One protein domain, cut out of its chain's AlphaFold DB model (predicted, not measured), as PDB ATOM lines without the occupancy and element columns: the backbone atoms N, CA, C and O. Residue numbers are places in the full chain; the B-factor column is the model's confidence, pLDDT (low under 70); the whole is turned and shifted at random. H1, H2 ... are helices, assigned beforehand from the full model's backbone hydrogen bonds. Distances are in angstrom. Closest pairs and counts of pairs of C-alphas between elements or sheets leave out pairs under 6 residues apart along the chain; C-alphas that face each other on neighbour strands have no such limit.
ATOM      1  N   ASP A  13     -12.911  14.325 -30.660       93.19
ATOM      2  CA  ASP A  13     -12.883  15.509 -31.506       93.19
ATOM      3  C   ASP A  13     -11.903  16.543 -30.925       93.19
ATOM      4  O   ASP A  13     -12.117  17.145 -29.870       93.19
ATOM      5  N   GLN A  14     -10.811  16.779 -31.652       92.56
ATOM      6  CA  GLN A  14      -9.759  17.718 -31.255       92.56
ATOM      7  C   GLN A  14     -10.238  19.175 -31.192       92.56
ATOM      8  O   GLN A  14      -9.634  19.993 -30.495       92.56
ATOM      9  N   SER A  15     -11.300  19.510 -31.927       92.38
ATOM     10  CA  SER A  15     -11.921  20.836 -31.923       92.38
ATOM     11  C   SER A  15     -12.983  20.967 -30.830       92.38
ATOM     12  O   SER A  15     -13.216  22.075 -30.349       92.38
ATOM     13  N   ASN A  16     -13.584  19.850 -30.410       89.81
ATOM     14  CA  ASN A  16     -14.638  19.783 -29.399       89.81
ATOM     15  C   ASN A  16     -14.313  18.687 -28.366       89.81
ATOM     16  O   ASN A  16     -14.804  17.564 -28.451       89.81
ATOM     17  N   SER A  17     -13.472  19.008 -27.376       89.19
ATOM     18  CA  SER A  17     -13.036  18.022 -26.368       89.19
ATOM     19  C   SER A  17     -14.223  17.355 -25.663       89.19
ATOM     20  O   SER A  17     -15.226  18.007 -25.382       89.19
ATOM     21  N   ALA A  18     -14.060  16.073 -25.324       89.00
ATOM     22  CA  ALA A  18     -15.098  15.178 -24.802       89.00
ATOM     23  C   ALA A  18     -16.223  14.794 -25.787       89.00
ATOM     24  O   ALA A  18     -17.144  14.084 -25.380       89.00
ATOM     25  N   HIS A  19     -16.131  15.183 -27.064       93.31
ATOM     26  CA  HIS A  19     -17.018  14.695 -28.122       93.31
ATOM     27  C   HIS A  19     -16.355  13.653 -29.006       93.31
ATOM     28  O   HIS A  19     -15.134  13.566 -29.085       93.31
ATOM     29  N   CYS A  20     -17.194  12.877 -29.685       93.69
ATOM     30  CA  CYS A  20     -16.763  11.913 -30.680       93.69
ATOM     31  C   CYS A  20     -16.645  12.563 -32.068       93.69
ATOM     32  O   CYS A  20     -17.578  13.234 -32.516       93.69
ATOM     33  N   ASP A  21     -15.534  12.320 -32.761       94.44
ATOM     34  CA  ASP A  21     -15.291  12.778 -34.138       94.44
ATOM     35  C   ASP A  21     -15.977  11.914 -35.214       94.44
ATOM     36  O   ASP A  21     -15.896  12.208 -36.407       94.44
ATOM     37  N   VAL A  22     -16.685  10.855 -34.806       92.19
ATOM     38  CA  VAL A  22     -17.435   9.978 -35.708       92.19
ATOM     39  C   VAL A  22     -18.781  10.605 -36.059       92.19
ATOM     40  O   VAL A  22     -19.666  10.760 -35.208       92.19
ATOM     41  N   ASP A  23     -18.961  10.888 -37.348       87.62
ATOM     42  CA  ASP A  23     -20.211  11.398 -37.905       87.62
ATOM     43  C   ASP A  23     -21.397  10.486 -37.559       87.62
ATOM     44  O   ASP A  23     -21.419   9.288 -37.848       87.62
ATOM     45  N   GLY A  24     -22.428  11.075 -36.953       84.56
ATOM     46  CA  GLY A  24     -23.659  10.368 -36.588       84.56
ATOM     47  C   GLY A  24     -23.586   9.581 -35.276       84.56
ATOM     48  O   GLY A  24     -24.603   9.023 -34.859       84.56
ATOM     49  N   CYS A  25     -22.438   9.577 -34.589       91.81
ATOM     50  CA  CYS A  25     -22.350   9.068 -33.225       91.81
ATOM     51  C   CYS A  25     -23.157   9.959 -32.268       91.81
ATOM     52  O   CYS A  25     -23.105  11.187 -32.344       91.81
ATOM     53  N   LEU A  26     -23.855   9.343 -31.309       90.50
ATOM     54  CA  LEU A  26     -24.614  10.041 -30.267       90.50
ATOM     55  C   LEU A  26     -23.756  11.024 -29.450       90.50
ATOM     56  O   LEU A  26     -24.281  12.002 -28.932       90.50
ATOM     57  N   MET A  27     -22.450  10.775 -29.335       92.00
ATOM     58  CA  MET A  27     -21.519  11.632 -28.588       92.00
ATOM     59  C   MET A  27     -20.870  12.724 -29.449       92.00
ATOM     60  O   MET A  27     -19.974  13.421 -28.980       92.00
ATOM     61  N   SER A  28     -21.288  12.881 -30.705       91.12
ATOM     62  CA  SER A  28     -20.702  13.864 -31.613       91.12
ATOM     63  C   SER A  28     -21.199  15.290 -31.344       91.12
ATOM     64  O   SER A  28     -22.386  15.508 -31.088       91.12
ATOM     65  N   ALA A  29     -20.302  16.279 -31.441       90.25
ATOM     66  CA  ALA A  29     -20.586  17.689 -31.131       90.25
ATOM     67  C   ALA A  29     -21.668  18.309 -32.038       90.25
ATOM     68  O   ALA A  29     -22.404  19.211 -31.639       90.25
ATOM     69  N   GLN A  30     -21.828  17.777 -33.253       83.75
ATOM     70  CA  GLN A  30     -22.899  18.149 -34.191       83.75
ATOM     71  C   GLN A  30     -24.308  17.974 -33.602       83.75
ATOM     72  O   GLN A  30     -25.236  18.647 -34.042       83.75
ATOM     73  N   LEU A  31     -24.476  17.120 -32.588       79.31
ATOM     74  CA  LEU A  31     -25.762  16.910 -31.921       79.31
ATOM     75  C   LEU A  31     -26.033  17.898 -30.774       79.31
ATOM     76  O   LEU A  31     -27.162  17.964 -30.292       79.31
ATOM     77  N   GLU A  32     -25.040  18.675 -30.330       78.56
ATOM     78  CA  GLU A  32     -25.217  19.649 -29.243       78.56
ATOM     79  C   GLU A  32     -25.994  20.890 -29.681       78.56
ATOM     80  O   GLU A  32     -26.747  21.491 -28.907       78.56
ATOM     81  N   THR A  33     -25.810  21.295 -30.936       71.56
ATOM     82  CA  THR A  33     -26.507  22.457 -31.471       71.56
ATOM     83  C   THR A  33     -27.928  22.047 -31.830       71.56
ATOM     84  O   THR A  33     -28.160  21.324 -32.794       71.56
ATOM     85  N   PHE A  34     -28.907  22.551 -31.072       60.94
ATOM     86  CA  PHE A  34     -30.329  22.453 -31.409       60.94
ATOM     87  C   PHE A  34     -30.633  23.265 -32.678       60.94
ATOM     88  O   PHE A  34     -31.165  24.375 -32.634       60.94
ATOM     89  N   ASN A  35     -30.296  22.703 -33.834       70.31
ATOM     90  CA  ASN A  35     -30.752  23.181 -35.123       70.31
ATOM     91  C   ASN A  35     -32.037  22.422 -35.496       70.31
ATOM     92  O   ASN A  35     -32.028  21.189 -35.541       70.31
ATOM     93  N   PRO A  36     -33.154  23.113 -35.789       66.56
ATOM     94  CA  PRO A  36     -34.387  22.474 -36.247       66.56
ATOM     95  C   PRO A  36     -34.189  21.543 -37.453       66.56
ATOM     96  O   PRO A  36     -34.924  20.568 -37.591       66.56
ATOM     97  N   LEU A  37     -33.193  21.817 -38.306       67.06
ATOM     98  CA  LEU A  37     -32.832  20.962 -39.440       67.06
ATOM     99  C   LEU A  37     -32.145  19.661 -38.997       67.06
ATOM    100  O   LEU A  37     -32.505  18.599 -39.501       67.06
ATOM    101  N   ASP A  38     -31.232  19.716 -38.023       66.50
ATOM    102  CA  ASP A  38     -30.570  18.521 -37.477       66.50
ATOM    103  C   ASP A  38     -31.552  17.647 -36.697       66.50
ATOM    104  O   ASP A  38     -31.548  16.426 -36.844       66.50
ATOM    105  N   MET A  39     -32.495  18.259 -35.973       65.31
ATOM    106  CA  MET A  39     -33.596  17.529 -35.339       65.31
ATOM    107  C   MET A  39     -34.442  16.772 -36.370       65.31
ATOM    108  O   MET A  39     -34.823  15.626 -36.145       65.31
ATOM    109  N   MET A  40     -34.712  17.381 -37.527       65.94
ATOM    110  CA  MET A  40     -35.468  16.727 -38.595       65.94
ATOM    111  C   MET A  40     -34.689  15.568 -39.227       65.94
ATOM    112  O   MET A  40     -35.285  14.563 -39.611       65.94
ATOM    113  N   ASN A  41     -33.359  15.674 -39.268       62.56
ATOM    114  CA  ASN A  41     -32.469  14.625 -39.747       62.56
ATOM    115  C   ASN A  41     -32.391  13.441 -38.762       62.56
ATOM    116  O   ASN A  41     -32.463  12.292 -39.187       62.56
ATOM    117  N   ILE A  42     -32.360  13.707 -37.449       62.94
ATOM    118  CA  ILE A  42     -32.438  12.686 -36.383       62.94
ATOM    119  C   ILE A  42     -33.824  12.018 -36.365       62.94
ATOM    120  O   ILE A  42     -33.945  10.801 -36.245       62.94
ATOM    121  N   MET A  43     -34.897  12.794 -36.535       62.78
ATOM    122  CA  MET A  43     -36.256  12.248 -36.609       62.78
ATOM    123  C   MET A  43     -36.518  11.446 -37.896       62.78
ATOM    124  O   MET A  43     -37.373  10.562 -37.884       62.78
ATOM    125  N   GLY A  44     -35.807  11.743 -38.990       61.78
ATOM    126  CA  GLY A  44     -35.934  11.058 -40.282       61.78
ATOM    127  C   GLY A  44     -34.996   9.860 -40.477       61.78
ATOM    128  O   GLY A  44     -35.375   8.906 -41.153       61.78
ATOM    129  N   SER A  45     -33.805   9.885 -39.871       58.75
ATOM    130  CA  SER A  45     -32.767   8.846 -40.018       58.75
ATOM    131  C   SER A  45     -32.704   7.866 -38.840       58.75
ATOM    132  O   SER A  45     -31.969   6.882 -38.892       58.75
ATOM    133  N   GLY A  46     -33.512   8.088 -37.801       65.88
ATOM    134  CA  GLY A  46     -33.486   7.317 -36.564       65.88
ATOM    135  C   GLY A  46     -32.649   8.002 -35.485       65.88
ATOM    136  O   GLY A  46     -31.773   8.819 -35.762       65.88
ATOM    137  N   ILE A  47     -32.956   7.678 -34.229       73.62
ATOM    138  CA  ILE A  47     -32.266   8.218 -33.054       73.62
ATOM    139  C   ILE A  47     -30.769   7.910 -33.191       73.62
ATOM    140  O   ILE A  47     -30.418   6.747 -33.405       73.62
ATOM    141  N   ALA A  48     -29.911   8.930 -33.072       80.62
ATOM    142  CA  ALA A  48     -28.461   8.754 -33.103       80.62
ATOM    143  C   ALA A  48     -28.030   7.699 -32.071       80.62
ATOM    144  O   ALA A  48     -28.541   7.664 -30.948       80.62
ATOM    145  N   GLN A  49     -27.111   6.822 -32.467       89.56
ATOM    146  CA  GLN A  49     -26.624   5.723 -31.633       89.56
ATOM    147  C   GLN A  49     -25.151   5.924 -31.310       89.56
ATOM    148  O   GLN A  49     -24.444   6.669 -31.983       89.56
ATOM    149  N   LEU A  50     -24.685   5.266 -30.255       92.69
ATOM    150  CA  LEU A  50     -23.263   5.222 -29.945       92.69
ATOM    151  C   LEU A  50     -22.533   4.404 -31.015       92.69
ATOM    152  O   LEU A  50     -22.963   3.297 -31.342       92.69
ATOM    153  N   ASP A  51     -21.421   4.933 -31.520       93.81
ATOM    154  CA  ASP A  51     -20.468   4.145 -32.302       93.81
ATOM    155  C   ASP A  51     -19.779   3.091 -31.411       93.81
ATOM    156  O   ASP A  51     -19.685   3.242 -30.191       93.81
ATOM    157  N   ALA A  52     -19.257   2.032 -32.029       96.19
ATOM    158  CA  ALA A  52     -18.472   0.977 -31.404       96.19
ATOM    159  C   ALA A  52     -17.316   1.514 -30.545       96.19
ATOM    160  O   ALA A  52     -17.029   0.932 -29.500       96.19
ATOM    161  N   GLN A  53     -16.683   2.620 -30.945       95.19
ATOM    162  CA  GLN A  53     -15.595   3.238 -30.183       95.19
ATOM    163  C   GLN A  53     -16.096   3.826 -28.858       95.19
ATOM    164  O   GLN A  53     -15.590   3.469 -27.794       95.19
ATOM    165  N   CYS A  54     -17.177   4.611 -28.894       94.44
ATOM    166  CA  CYS A  54     -17.807   5.121 -27.677       94.44
ATOM    167  C   CYS A  54     -18.417   4.000 -26.821       94.44
ATOM    168  O   CYS A  54     -18.404   4.081 -25.595       94.44
ATOM    169  N   ILE A  55     -18.945   2.935 -27.432       94.94
ATOM    170  CA  ILE A  55     -19.414   1.755 -26.691       94.94
ATOM    171  C   ILE A  55     -18.248   1.094 -25.952       94.94
ATOM    172  O   ILE A  55     -18.398   0.764 -24.777       94.94
ATOM    173  N   ALA A  56     -17.093   0.922 -26.603       95.12
ATOM    174  CA  ALA A  56     -15.911   0.327 -25.985       95.12
ATOM    175  C   ALA A  56     -15.427   1.151 -24.785       95.12
ATOM    176  O   ALA A  56     -15.115   0.586 -23.737       95.12
ATOM    177  N   ASP A  57     -15.446   2.477 -24.899       94.06
ATOM    178  CA  ASP A  57     -15.139   3.379 -23.789       94.06
ATOM    179  C   ASP A  57     -16.124   3.236 -22.628       94.06
ATOM    180  O   ASP A  57     -15.724   3.138 -21.466       94.06
ATOM    181  N   LEU A  58     -17.427   3.187 -22.914       92.81
ATOM    182  CA  LEU A  58     -18.446   2.988 -21.883       92.81
ATOM    183  C   LEU A  58     -18.304   1.621 -21.207       92.81
ATOM    184  O   LEU A  58     -18.440   1.526 -19.987       92.81
ATOM    185  N   GLN A  59     -17.986   0.574 -21.967       93.75
ATOM    186  CA  GLN A  59     -17.725  -0.768 -21.444       93.75
ATOM    187  C   GLN A  59     -16.457  -0.812 -20.584       93.75
ATOM    188  O   GLN A  59     -16.474  -1.407 -19.506       93.75
ATOM    189  N   ALA A  60     -15.382  -0.135 -21.001       92.81
ATOM    190  CA  ALA A  60     -14.154  -0.001 -20.216       92.81
ATOM    191  C   ALA A  60     -14.401   0.746 -18.894       92.81
ATOM    192  O   ALA A  60     -13.870   0.360 -17.852       92.81
ATOM    193  N   ASN A  61     -15.298   1.736 -18.910       90.56
ATOM    194  CA  ASN A  61     -15.785   2.438 -17.722       90.56
ATOM    195  C   ASN A  61     -16.766   1.617 -16.855       90.56
ATOM    196  O   ASN A  61     -17.233   2.104 -15.824       90.56
ATOM    197  N   GLY A  62     -17.069   0.367 -17.226       88.88
ATOM    198  CA  GLY A  62     -17.911  -0.553 -16.454       88.88
ATOM    199  C   GLY A  62     -19.381  -0.622 -16.887       88.88
ATOM    200  O   GLY A  62     -20.187  -1.247 -16.190       88.88
ATOM    201  N   GLY A  63     -19.737  -0.011 -18.022       82.81
ATOM    202  CA  GLY A  63     -21.025  -0.196 -18.696       82.81
ATOM    203  C   GLY A  63     -21.240  -1.648 -19.147       82.81
ATOM    204  O   GLY A  63     -20.281  -2.385 -19.376       82.81
ATOM    205  N   LYS A  64     -22.504  -2.077 -19.233       69.25
ATOM    206  CA  LYS A  64     -22.907  -3.433 -19.645       69.25
ATOM    207  C   LYS A  64     -23.679  -3.401 -20.949       69.25
ATOM    208  O   LYS A  64     -24.507  -2.476 -21.090       69.25
TER     209      LYS A  64
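AT A GLANCE: This is residues 13 to 64 of the 64 residues of the protein "Membrane metalloprotease" of Nonlabens ulvanivorans (UniProt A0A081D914). There is little regular structure here: a looping stretch, residues 13 to 35, passes through the middle of a flat model and leads into two short helices, H1 and then H2, set at opposite ends of its longest axis. The printed part has 52 residues with two named helices and no named strand, and is all helix in class, though these helices hold only 19 residues. It is only just loose, close to compact, with a radius of gyration of the C-alphas of 12.0 A and spans of 34 by 25 by 14 A.

IN THESE COORDINATES: Residues 13 to 35 form no named element; C-alpha 13 is at (-12.883, 15.509, -31.506). H1, residues 36 to 45, is 14.2 A long and begins at C-alpha 36, (-34.387, 22.474, -36.247). H2, residues 52 to 60, is 12.0 A long and ends at C-alpha 60, (-14.154, -0.001, -20.216).

HOW THE PARTS SIT: H1 and H2 are apart, with no C-alpha of one within 8 A of the other. A short link of 6 residues joins them. In H1 and H2 every O i to N i+4 pair is within hydrogen-bond range.

THE WHOLE: The C-alphas farthest apart, of Leu 37 and Gly 62, are 34.8 A apart. The printed part has no cut. The pLDDT is under 70 at residue 34, residues 36 to 46 and residue 64.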